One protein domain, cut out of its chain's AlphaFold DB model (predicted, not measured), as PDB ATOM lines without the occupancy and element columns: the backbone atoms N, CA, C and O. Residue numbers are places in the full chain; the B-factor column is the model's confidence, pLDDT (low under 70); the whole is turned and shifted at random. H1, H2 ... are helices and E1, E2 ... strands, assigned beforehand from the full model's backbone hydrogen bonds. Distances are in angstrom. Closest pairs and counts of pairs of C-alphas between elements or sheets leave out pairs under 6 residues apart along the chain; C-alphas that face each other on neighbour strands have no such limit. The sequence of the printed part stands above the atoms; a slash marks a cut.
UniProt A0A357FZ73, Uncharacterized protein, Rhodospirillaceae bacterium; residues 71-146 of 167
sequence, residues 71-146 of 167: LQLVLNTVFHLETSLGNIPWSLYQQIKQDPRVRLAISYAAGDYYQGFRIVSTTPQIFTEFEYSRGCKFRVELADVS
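This is residues 71 to 146 of the 167 residues of an uncharacterized protein of Rhodospirillaceae bacterium (UniProt A0A357FZ73). A two-stranded hairpin, E1 and E2, forms a ribbon with three short helices spread round it, none touching another helix. A long final stretch, residues 129 to 146, folds back past H3, and residues 131 to 136 and 141 to 146 stick out. The 76 printed residues hold H1, H2, E1, E2 and H3 in that order, a mixed class with under half in named elements. It is only just loose, close to compact (radius of gyration of the C-alphas 14.1 A), spanning 39 by 30 by 26 A.

E1, residues 108 to 114, is 17.4 A long; E2, residues 117 to 122, 15.1 A. H2 is residues 90 to 98, 12.6 A; H1, residues 71 to 77, begins at (34.801, -10.208, -5.026); H3, residues 125 to 128, ends at (38.315, -19.595, 21.571).

E1 and E2 are antiparallel at 152 degrees, with N 111 and O 119 2.8 A apart. H1 and E1 are only just apart, closest 8.0 A. In H1 and H2 every O i to N i+4 pair is within hydrogen-bond range; H3 is too short for one.

C-alphas 101 and 146 are farthest apart, 41.3 A. The printed part has no cut; the H1 to H2 link is long. Residues 72, 79 to 86, 133 to 136 and 142 to 146 have pLDDT under 70.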
ATOM      1  N   LEU A  71      35.212  -8.828  -4.754       73.44
ATOM      2  CA  LEU A  71      34.801 -10.208  -5.026       73.44
ATOM      3  C   LEU A  71      35.964 -11.196  -4.912       73.44
ATOM      4  O   LEU A  71      35.793 -12.265  -4.339       73.44
ATOM      5  N   GLN A  72      37.150 -10.836  -5.407       65.81
ATOM      6  CA  GLN A  72      38.338 -11.692  -5.307       65.81
ATOM      7  C   GLN A  72      38.758 -11.889  -3.848       65.81
ATOM      8  O   GLN A  72      39.125 -12.994  -3.455       65.81
ATOM      9  N   LEU A  73      38.646 -10.839  -3.027       74.38
ATOM     10  CA  LEU A  73      38.941 -10.924  -1.601       74.38
ATOM     11  C   LEU A  73      38.002 -11.908  -0.889       74.38
ATOM     12  O   LEU A  73      38.470 -12.767  -0.145       74.38
ATOM     13  N   VAL A  74      36.693 -11.830  -1.146       73.00
ATOM     14  CA  VAL A  74      35.699 -12.737  -0.542       73.00
ATOM     15  C   VAL A  74      35.860 -14.171  -1.062       73.00
ATOM     16  O   VAL A  74      35.894 -15.110  -0.269       73.00
ATOM     17  N   LEU A  75      36.027 -14.358  -2.375       70.19
ATOM     18  CA  LEU A  75      36.219 -15.683  -2.982       70.19
ATOM     19  C   LEU A  75      37.481 -16.384  -2.468       70.19
ATOM     20  O   LEU A  75      37.478 -17.597  -2.262       70.19
ATOM     21  N   ASN A  76      38.551 -15.634  -2.216       72.19
ATOM     22  CA  ASN A  76      39.768 -16.198  -1.652       72.19
ATOM     23  C   ASN A  76      39.629 -16.504  -0.153       72.19
ATOM     24  O   ASN A  76      39.971 -17.594   0.294       72.19
ATOM     25  N   THR A  77      39.115 -15.561   0.633       70.06
ATOM     26  CA  THR A  77      39.067 -15.707   2.099       70.06
ATOM     27  C   THR A  77      38.031 -16.719   2.573       70.06
ATOM     28  O   THR A  77      38.309 -17.465   3.507       70.06
ATOM     29  N   VAL A  78      36.864 -16.787   1.925       71.62
ATOM     30  CA  VAL A  78      35.782 -17.706   2.311       71.62
ATOM     31  C   VAL A  78      35.876 -19.025   1.547       71.62
ATOM     32  O   VAL A  78      35.844 -20.100   2.144       71.62
ATOM     33  N   PHE A  79      36.016 -18.958   0.223       67.88
ATOM     34  CA  PHE A  79      35.940 -20.142  -0.636       67.88
ATOM     35  C   PHE A  79      37.307 -20.729  -1.001       67.88
ATOM     36  O   PHE A  79      37.358 -21.825  -1.548       67.88
ATOM     37  N   HIS A  80      38.413 -20.054  -0.669       67.75
ATOM     38  CA  HIS A  80      39.776 -20.495  -0.984       67.75
ATOM     39  C   HIS A  80      40.021 -20.749  -2.488       67.75
ATOM     40  O   HIS A  80      40.942 -21.487  -2.833       67.75
ATOM     41  N   LEU A  81      39.223 -20.138  -3.377       58.62
ATOM     42  CA  LEU A  81      39.219 -20.420  -4.823       58.62
ATOM     43  C   LEU A  81      40.229 -19.591  -5.638       58.62
ATOM     44  O   LEU A  81      40.440 -19.888  -6.806       58.62
ATOM     45  N   GLU A  82      40.855 -18.573  -5.043       61.59
ATOM     46  CA  GLU A  82      41.683 -17.589  -5.758       61.59
ATOM     47  C   GLU A  82      43.041 -17.328  -5.085       61.59
ATOM     48  O   GLU A  82      43.271 -17.685  -3.920       61.59
ATOM     49  N   THR A  83      43.946 -16.683  -5.831       61.28
ATOM     50  CA  THR A  83      45.298 -16.313  -5.375       61.28
ATOM     51  C   THR A  83      45.250 -15.136  -4.389       61.28
ATOM     52  O   THR A  83      44.364 -14.278  -4.458       61.28
ATOM     53  N   SER A  84      46.154 -15.117  -3.399       60.75
ATOM     54  CA  SER A  84      46.226 -14.030  -2.408       60.75
ATOM     55  C   SER A  84      46.515 -12.699  -3.096       60.75
ATOM     56  O   SER A  84      47.581 -12.526  -3.676       60.75
ATOM     57  N   LEU A  85      45.583 -11.744  -2.977       60.09
ATOM     58  CA  LEU A  85      45.731 -10.365  -3.468       60.09
ATOM     59  C   LEU A  85      46.883  -9.607  -2.778       60.09
ATOM     60  O   LEU A  85      47.211  -8.488  -3.166       60.09
ATOM     61  N   GLY A  86      47.478 -10.205  -1.741       68.88
ATOM     62  CA  GLY A  86      48.542  -9.645  -0.922       68.88
ATOM     63  C   GLY A  86      48.118  -9.485   0.537       68.88
ATOM     64  O   GLY A  86      46.933  -9.496   0.879       68.88
ATOM     65  N   ASN A  87      49.105  -9.318   1.413       74.62
ATOM     66  CA  ASN A  87      48.881  -9.144   2.844       74.62
ATOM     67  C   ASN A  87      48.756  -7.655   3.197       74.62
ATOM     68  O   ASN A  87      49.423  -6.801   2.612       74.62
ATOM     69  N   ILE A  88      47.919  -7.343   4.186       81.88
ATOM     70  CA  ILE A  88      47.849  -5.997   4.765       81.88
ATOM     71  C   ILE A  88      49.077  -5.717   5.647       81.88
ATOM     72  O   ILE A  88      49.585  -6.638   6.295       81.88
ATOM     73  N   PRO A  89      49.561  -4.461   5.713       83.06
ATOM     74  CA  PRO A  89      50.644  -4.103   6.619       83.06
ATOM     75  C   PRO A  89      50.216  -4.299   8.079       83.06
ATOM     76  O   PRO A  89      49.088  -3.985   8.462       83.06
ATOM     77  N   TRP A  90      51.142  -4.783   8.909       82.19
ATOM     78  CA  TRP A  90      50.879  -5.107  10.317       82.19
ATOM     79  C   TRP A  90      50.365  -3.914  11.136       82.19
ATOM     80  O   TRP A  90      49.496  -4.069  11.993       82.19
ATOM     81  N   SER A  91      50.840  -2.707  10.828       84.44
ATOM     82  CA  SER A  91      50.386  -1.467  11.465       84.44
ATOM     83  C   SER A  91      48.887  -1.221  11.275       84.44
ATOM     84  O   SER A  91      48.219  -0.782  12.208       84.44
ATOM     85  N   LEU A  92      48.336  -1.559  10.105       82.62
ATOM     86  CA  LEU A  92      46.907  -1.422   9.826       82.62
ATOM     87  C   LEU A  92      46.088  -2.416  10.657       82.62
ATOM     88  O   LEU A  92      45.069  -2.042  11.230       82.62
ATOM     89  N   TYR A  93      46.564  -3.658  10.793       83.56
ATOM     90  CA  TYR A  93      45.934  -4.649  11.671       83.56
ATOM     91  C   TYR A  93      45.889  -4.165  13.129       83.56
ATOM     92  O   TYR A  93      44.850  -4.272  13.780       83.56
ATOM     93  N   GLN A  94      46.980  -3.579  13.631       83.94
ATOM     94  CA  GLN A  94      47.016  -3.028  14.990       83.94
ATOM     95  C   GLN A  94      46.037  -1.863  15.178       83.94
ATOM     96  O   GLN A  94      45.365  -1.816  16.206       83.94
ATOM     97  N   GLN A  95      45.913  -0.968  14.194       85.50
ATOM     98  CA  GLN A  95      44.948   0.138  14.240       85.50
ATOM     99  C   GLN A  95      43.505  -0.369  14.314       85.50
ATOM    100  O   GLN A  95      42.729   0.100  15.138       85.50
ATOM    101  N   ILE A  96      43.161  -1.372  13.506       84.12
ATOM    102  CA  ILE A  96      41.809  -1.951  13.477       84.12
ATOM    103  C   ILE A  96      41.502  -2.692  14.774       84.12
ATOM    104  O   ILE A  96      40.395  -2.604  15.291       84.12
ATOM    105  N   LYS A  97      42.488  -3.404  15.327       83.56
ATOM    106  CA  LYS A  97      42.340  -4.091  16.612       83.56
ATOM    107  C   LYS A  97      42.110  -3.119  17.777       83.56
ATOM    108  O   LYS A  97      41.524  -3.515  18.777       83.56
ATOM    109  N   GLN A  98      42.595  -1.884  17.667       84.25
ATOM    110  CA  GLN A  98      42.396  -0.830  18.665       84.25
ATOM    111  C   GLN A  98      41.082  -0.054  18.471       84.25
ATOM    112  O   GLN A  98      40.701   0.704  19.362       84.25
ATOM    113  N   ASP A  99      40.386  -0.229  17.344       85.94
ATOM    114  CA  ASP A  99      39.121   0.454  17.084       85.94
ATOM    115  C   ASP A  99      37.997  -0.151  17.955       85.94
ATOM    116  O   ASP A  99      37.714  -1.349  17.851       85.94
ATOM    117  N   PRO A 100      37.303   0.649  18.790       80.38
ATOM    118  CA  PRO A 100      36.230   0.166  19.662       80.38
ATOM    119  C   PRO A 100      35.010  -0.389  18.909       80.38
ATOM    120  O   PRO A 100      34.152  -1.024  19.523       80.38
ATOM    121  N   ARG A 101      34.894  -0.161  17.595       83.12
ATOM    122  CA  ARG A 101      33.815  -0.716  16.760       83.12
ATOM    123  C   ARG A 101      34.042  -2.186  16.396       83.12
ATOM    124  O   ARG A 101      33.105  -2.844  15.946       83.12
ATOM    125  N   VAL A 102      35.258  -2.702  16.570       80.56
ATOM    126  CA  VAL A 102      35.632  -4.064  16.174       80.56
ATOM    127  C   VAL A 102      35.618  -4.976  17.395       80.56
ATOM    128  O   VAL A 102      36.481  -4.895  18.262       80.56
ATOM    129  N   ARG A 103      34.640  -5.888  17.460       79.44
ATOM    130  CA  ARG A 103      34.505  -6.833  18.584       79.44
ATOM    131  C   ARG A 103      35.611  -7.890  18.610       79.44
ATOM    132  O   ARG A 103      36.036  -8.297  19.684       79.44
ATOM    133  N   LEU A 104      36.044  -8.360  17.440       81.44
ATOM    134  CA  LEU A 104      37.052  -9.410  17.300       81.44
ATOM    135  C   LEU A 104      37.808  -9.232  15.977       81.44
ATOM    136  O   LEU A 104      37.200  -9.237  14.910       81.44
ATOM    137  N   ALA A 105      39.133  -9.085  16.048       82.19
ATOM    138  CA  ALA A 105      40.003  -8.890  14.887       82.19
ATOM    139  C   ALA A 105      40.952 -10.084  14.713       82.19
ATOM    140  O   ALA A 105      41.991 -10.179  15.374       82.19
ATOM    141  N   ILE A 106      40.610 -10.986  13.795       83.94
ATOM    142  CA  ILE A 106      41.383 -12.201  13.520       83.94
ATOM    143  C   ILE A 106      42.277 -11.956  12.310       83.94
ATOM    144  O   ILE A 106      41.798 -11.621  11.230       83.94
ATOM    145  N   SER A 107      43.586 -12.140  12.475       82.19
ATOM    146  CA  SER A 107      44.497 -12.156  11.332       82.19
ATOM    147  C   SER A 107      44.271 -13.423  10.507       82.19
ATOM    148  O   SER A 107      44.255 -14.527  11.058       82.19
ATOM    149  N   TYR A 108      44.154 -13.272   9.194       81.62
ATOM    150  CA  TYR A 108      44.032 -14.379   8.256       81.62
ATOM    151  C   TYR A 108      45.068 -14.196   7.153       81.62
ATOM    152  O   TYR A 108      45.033 -13.207   6.420       81.62
ATOM    153  N   ALA A 109      46.004 -15.134   7.047       79.69
ATOM    154  CA  ALA A 109      46.958 -15.165   5.950       79.69
ATOM    155  C   ALA A 109      47.069 -16.591   5.422       79.69
ATOM    156  O   ALA A 109      47.543 -17.499   6.106       79.69
ATOM    157  N   ALA A 110      46.591 -16.777   4.196       78.94
ATOM    158  CA  ALA A 110      46.599 -18.055   3.513       78.94
ATOM    159  C   ALA A 110      47.913 -18.247   2.744       78.94
ATOM    160  O   ALA A 110      48.348 -17.340   2.034       78.94
ATOM    161  N   GLY A 111      48.516 -19.422   2.891       74.00
ATOM    162  CA  GLY A 111      49.746 -19.828   2.218       74.00
ATOM    163  C   GLY A 111      49.513 -20.981   1.244       74.00
ATOM    164  O   GLY A 111      48.438 -21.099   0.646       74.00
ATOM    165  N   ASP A 112      50.537 -21.820   1.102       79.75
ATOM    166  CA  ASP A 112      50.567 -22.945   0.171       79.75
ATOM    167  C   ASP A 112      49.618 -24.088   0.553       79.75
ATOM    168  O   ASP A 112      49.091 -24.181   1.666       79.75
ATOM    169  N   TYR A 113      49.414 -24.996  -0.397       77.94
ATOM    170  CA  TYR A 113      48.693 -26.241  -0.172       77.94
ATOM    171  C   TYR A 113      49.660 -27.350   0.249       77.94
ATOM    172  O   TYR A 113      50.712 -27.541  -0.355       77.94
ATOM    173  N   TYR A 114      49.264 -28.138   1.243       78.88
ATOM    174  CA  TYR A 114      49.974 -29.329   1.687       78.88
ATOM    175  C   TYR A 114      49.021 -30.525   1.747       78.88
ATOM    176  O   TYR A 114      48.001 -30.482   2.427       78.88
ATOM    177  N   GLN A 115      49.336 -31.592   1.003       80.19
ATOM    178  CA  GLN A 115      48.514 -32.813   0.898       80.19
ATOM    179  C   GLN A 115      47.017 -32.555   0.606       80.19
ATOM    180  O   GLN A 115      46.144 -33.252   1.113       80.19
ATOM    181  N   GLY A 116      46.707 -31.546  -0.215       76.25
ATOM    182  CA  GLY A 116      45.325 -31.181  -0.558       76.25
ATOM    183  C   GLY A 116      44.623 -30.282   0.468       76.25
ATOM    184  O   GLY A 116      43.497 -29.860   0.221       76.25
ATOM    185  N   PHE A 117      45.287 -29.929   1.571       77.50
ATOM    186  CA  PHE A 117      44.806 -28.955   2.551       77.50
ATOM    187  C   PHE A 117      45.505 -27.612   2.360       77.50
ATOM    188  O   PHE A 117      46.715 -27.561   2.154       77.50
ATOM    189  N   ARG A 118      44.758 -26.508   2.440       74.12
ATOM    190  CA  ARG A 118      45.345 -25.165   2.384       74.12
ATOM    191  C   ARG A 118      45.894 -24.781   3.749       74.12
ATOM    192  O   ARG A 118      45.170 -24.835   4.742       74.12
ATOM    193  N   ILE A 119      47.157 -24.371   3.796       81.31
ATOM    194  CA  ILE A 119      47.765 -23.862   5.021       81.31
ATOM    195  C   ILE A 119      47.290 -22.424   5.226       81.31
ATOM    196  O   ILE A 119      47.413 -21.574   4.343       81.31
ATOM    197  N   VAL A 120      46.758 -22.143   6.412       83.38
ATOM    198  CA  VAL A 120      46.339 -20.803   6.823       83.38
ATOM    199  C   VAL A 120      46.986 -20.482   8.160       83.38
ATOM    200  O   VAL A 120      46.899 -21.249   9.115       83.38
ATOM    201  N   SER A 121      47.617 -19.316   8.227       82.25
ATOM    202  CA  SER A 121      48.093 -18.725   9.470       82.25
ATOM    203  C   SER A 121      47.014 -17.824  10.061       82.25
ATOM    204  O   SER A 121      46.392 -17.005   9.375       82.25
ATOM    205  N   THR A 122      46.766 -18.001  11.353       85.19
ATOM    206  CA  THR A 122      45.772 -17.235  12.094       85.19
ATOM    207  C   THR A 122      46.166 -17.107  13.562       85.19
ATOM    208  O   THR A 122      47.136 -17.714  14.013       85.19
ATOM    209  N   THR A 123      45.440 -16.277  14.306       84.50
ATOM    210  CA  THR A 123      45.646 -16.093  15.748       84.50
ATOM    211  C   THR A 123      44.858 -17.142  16.531       84.50
ATOM    212  O   THR A 123      43.766 -17.520  16.112       84.50
ATOM    213  N   PRO A 124      45.334 -17.578  17.715       81.06
ATOM    214  CA  PRO A 124      44.650 -18.595  18.527       81.06
ATOM    215  C   PRO A 124      43.241 -18.175  18.992       81.06
ATOM    216  O   PRO A 124      42.428 -19.004  19.398       81.06
ATOM    217  N   GLN A 125      42.930 -16.883  18.886       81.38
ATOM    218  CA  GLN A 125      41.639 -16.284  19.215       81.38
ATOM    219  C   GLN A 125      40.494 -16.852  18.357       81.38
ATOM    220  O   GLN A 125      39.371 -16.969  18.852       81.38
ATOM    221  N   ILE A 126      40.779 -17.307  17.128       80.69
ATOM    222  CA  ILE A 126      39.787 -17.950  16.248       80.69
ATOM    223  C   ILE A 126      39.209 -19.246  16.837       80.69
ATOM    224  O   ILE A 126      38.090 -19.627  16.520       80.69
ATOM    225  N   PHE A 127      39.944 -19.942  17.703       79.06
ATOM    226  CA  PHE A 127      39.475 -21.206  18.280       79.06
ATOM    227  C   PHE A 127      38.685 -20.999  19.575       79.06
ATOM    228  O   PHE A 127      37.900 -21.856  19.973       79.06
ATOM    229  N   THR A 128      38.877 -19.855  20.237       76.81
ATOM    230  CA  THR A 128      38.315 -19.595  21.571       76.81
ATOM    231  C   THR A 128      37.054 -18.735  21.495       76.81
ATOM    232  O   THR A 128      36.023 -19.078  22.087       76.81
ATOM    233  N   GLU A 129      37.132 -17.632  20.746       75.56
ATOM    234  CA  GLU A 129      36.143 -16.544  20.750       75.56
ATOM    235  C   GLU A 129      35.275 -16.500  19.486       75.56
ATOM    236  O   GLU A 129      34.209 -15.887  19.495       75.56
ATOM    237  N   PHE A 130      35.711 -17.152  18.403       77.06
ATOM    238  CA  PHE A 130      35.013 -17.130  17.122       77.06
ATOM    239  C   PHE A 130      34.080 -18.335  16.953       77.06
ATOM    240  O   PHE A 130      34.458 -19.485  17.176       77.06
ATOM    241  N   GLU A 131      32.853 -18.059  16.516       73.19
ATOM    242  CA  GLU A 131      31.849 -19.061  16.166       73.19
ATOM    243  C   GLU A 131      31.537 -18.935  14.675       73.19
ATOM    244  O   GLU A 131      31.031 -17.909  14.225       73.19
ATOM    245  N   TYR A 132      31.831 -19.977  13.895       70.69
ATOM    246  CA  TYR A 132      31.581 -19.952  12.449       70.69
ATOM    247  C   TYR A 132      30.086 -20.044  12.115       70.69
ATOM    248  O   TYR A 132      29.636 -19.562  11.086       70.69
ATOM    249  N   SER A 133      29.297 -20.668  12.982       67.19
ATOM    250  CA  SER A 133      27.834 -20.713  12.924       67.19
ATOM    251  C   SER A 133      27.321 -20.695  14.356       67.19
ATOM    252  O   SER A 133      28.039 -21.148  15.239       67.19
ATOM    253  N   ARG A 134      26.107 -20.186  14.604       63.88
ATOM    254  CA  ARG A 134      25.546 -20.029  15.965       63.88
ATOM    255  C   ARG A 134      25.774 -21.289  16.826       63.88
ATOM    256  O   ARG A 134      25.104 -22.297  16.596       63.88
ATOM    257  N   GLY A 135      26.688 -21.222  17.804       66.06
ATOM    258  CA  GLY A 135      27.027 -22.323  18.719       66.06
ATOM    259  C   GLY A 135      28.086 -23.335  18.243       66.06
ATOM    260  O   GLY A 135      28.423 -24.242  19.003       66.06
ATOM    261  N   CYS A 136      28.635 -23.203  17.033       66.94
ATOM    262  CA  CYS A 136      29.677 -24.081  16.487       66.94
ATOM    263  C   CYS A 136      31.056 -23.407  16.549       66.94
ATOM    264  O   CYS A 136      31.283 -22.384  15.896       66.94
ATOM    265  N   LYS A 137      31.991 -24.024  17.279       72.00
ATOM    266  CA  LYS A 137      33.397 -23.601  17.375       72.00
ATOM    267  C   LYS A 137      34.308 -24.534  16.585       72.00
ATOM    268  O   LYS A 137      33.971 -25.690  16.347       72.00
ATOM    269  N   PHE A 138      35.477 -24.033  16.199       71.88
ATOM    270  CA  PHE A 138      36.494 -24.853  15.553       71.88
ATOM    271  C   PHE A 138      37.143 -25.799  16.566       71.88
ATOM    272  O   PHE A 138      37.728 -25.359  17.555       71.88
ATOM    273  N   ARG A 139      37.073 -27.104  16.296       72.31
ATOM    274  CA  ARG A 139      37.829 -28.117  17.031       72.31
ATOM    275  C   ARG A 139      39.198 -28.285  16.379       72.31
ATOM    276  O   ARG A 139      39.283 -28.572  15.188       72.31
ATOM    277  N   VAL A 140      40.259 -28.105  17.159       71.12
ATOM    278  CA  VAL A 140      41.633 -28.316  16.692       71.12
ATOM    279  C   VAL A 140      42.032 -29.752  16.983       71.12
ATOM    280  O   VAL A 140      42.037 -30.178  18.135       71.12
ATOM    281  N   GLU A 141      42.386 -30.489  15.938       72.00
ATOM    282  CA  GLU A 141      43.119 -31.741  16.064       72.00
ATOM    283  C   GLU A 141      44.598 -31.418  15.848       72.00
ATOM    284  O   GLU A 141      44.993 -30.969  14.770       72.00
ATOM    285  N   LEU A 142      45.414 -31.554  16.899       65.94
ATOM    286  CA  LEU A 142      46.853 -31.332  16.789       65.94
ATOM    287  C   LEU A 142      47.471 -32.483  15.993       65.94
ATOM    288  O   LEU A 142      47.801 -33.531  16.541       65.94
ATOM    289  N   ALA A 143      47.625 -32.279  14.688       62.47
ATOM    290  CA  ALA A 143      48.465 -33.132  13.867       62.47
ATOM    291  C   ALA A 143      49.931 -32.772  14.135       62.47
ATOM    292  O   ALA A 143      50.406 -31.697  13.764       62.47
ATOM    293  N   ASP A 144      50.644 -33.672  14.809       51.97
ATOM    294  CA  ASP A 144      52.078 -33.543  15.042       51.97
ATOM    295  C   ASP A 144      52.806 -33.575  13.685       51.97
ATOM    296  O   ASP A 144      52.824 -34.594  12.983       51.97
ATOM    297  N   VAL A 145      53.379 -32.438  13.278       57.28
ATOM    298  CA  VAL A 145      54.038 -32.245  11.968       57.28
ATOM    299  C   VAL A 145      55.215 -33.220  11.777       57.28
ATOM    300  O   VAL A 145      55.620 -33.520  10.654       57.28
ATOM    301  N   SER A 146      55.697 -33.818  12.869       52.03
ATOM    302  CA  SER A 146      56.713 -34.874  12.918       52.03
ATOM    303  C   SER A 146      56.298 -36.183  12.218       52.03
ATOM    304  O   SER A 146      57.160 -36.987  11.855       52.03
TER     305      SER A 146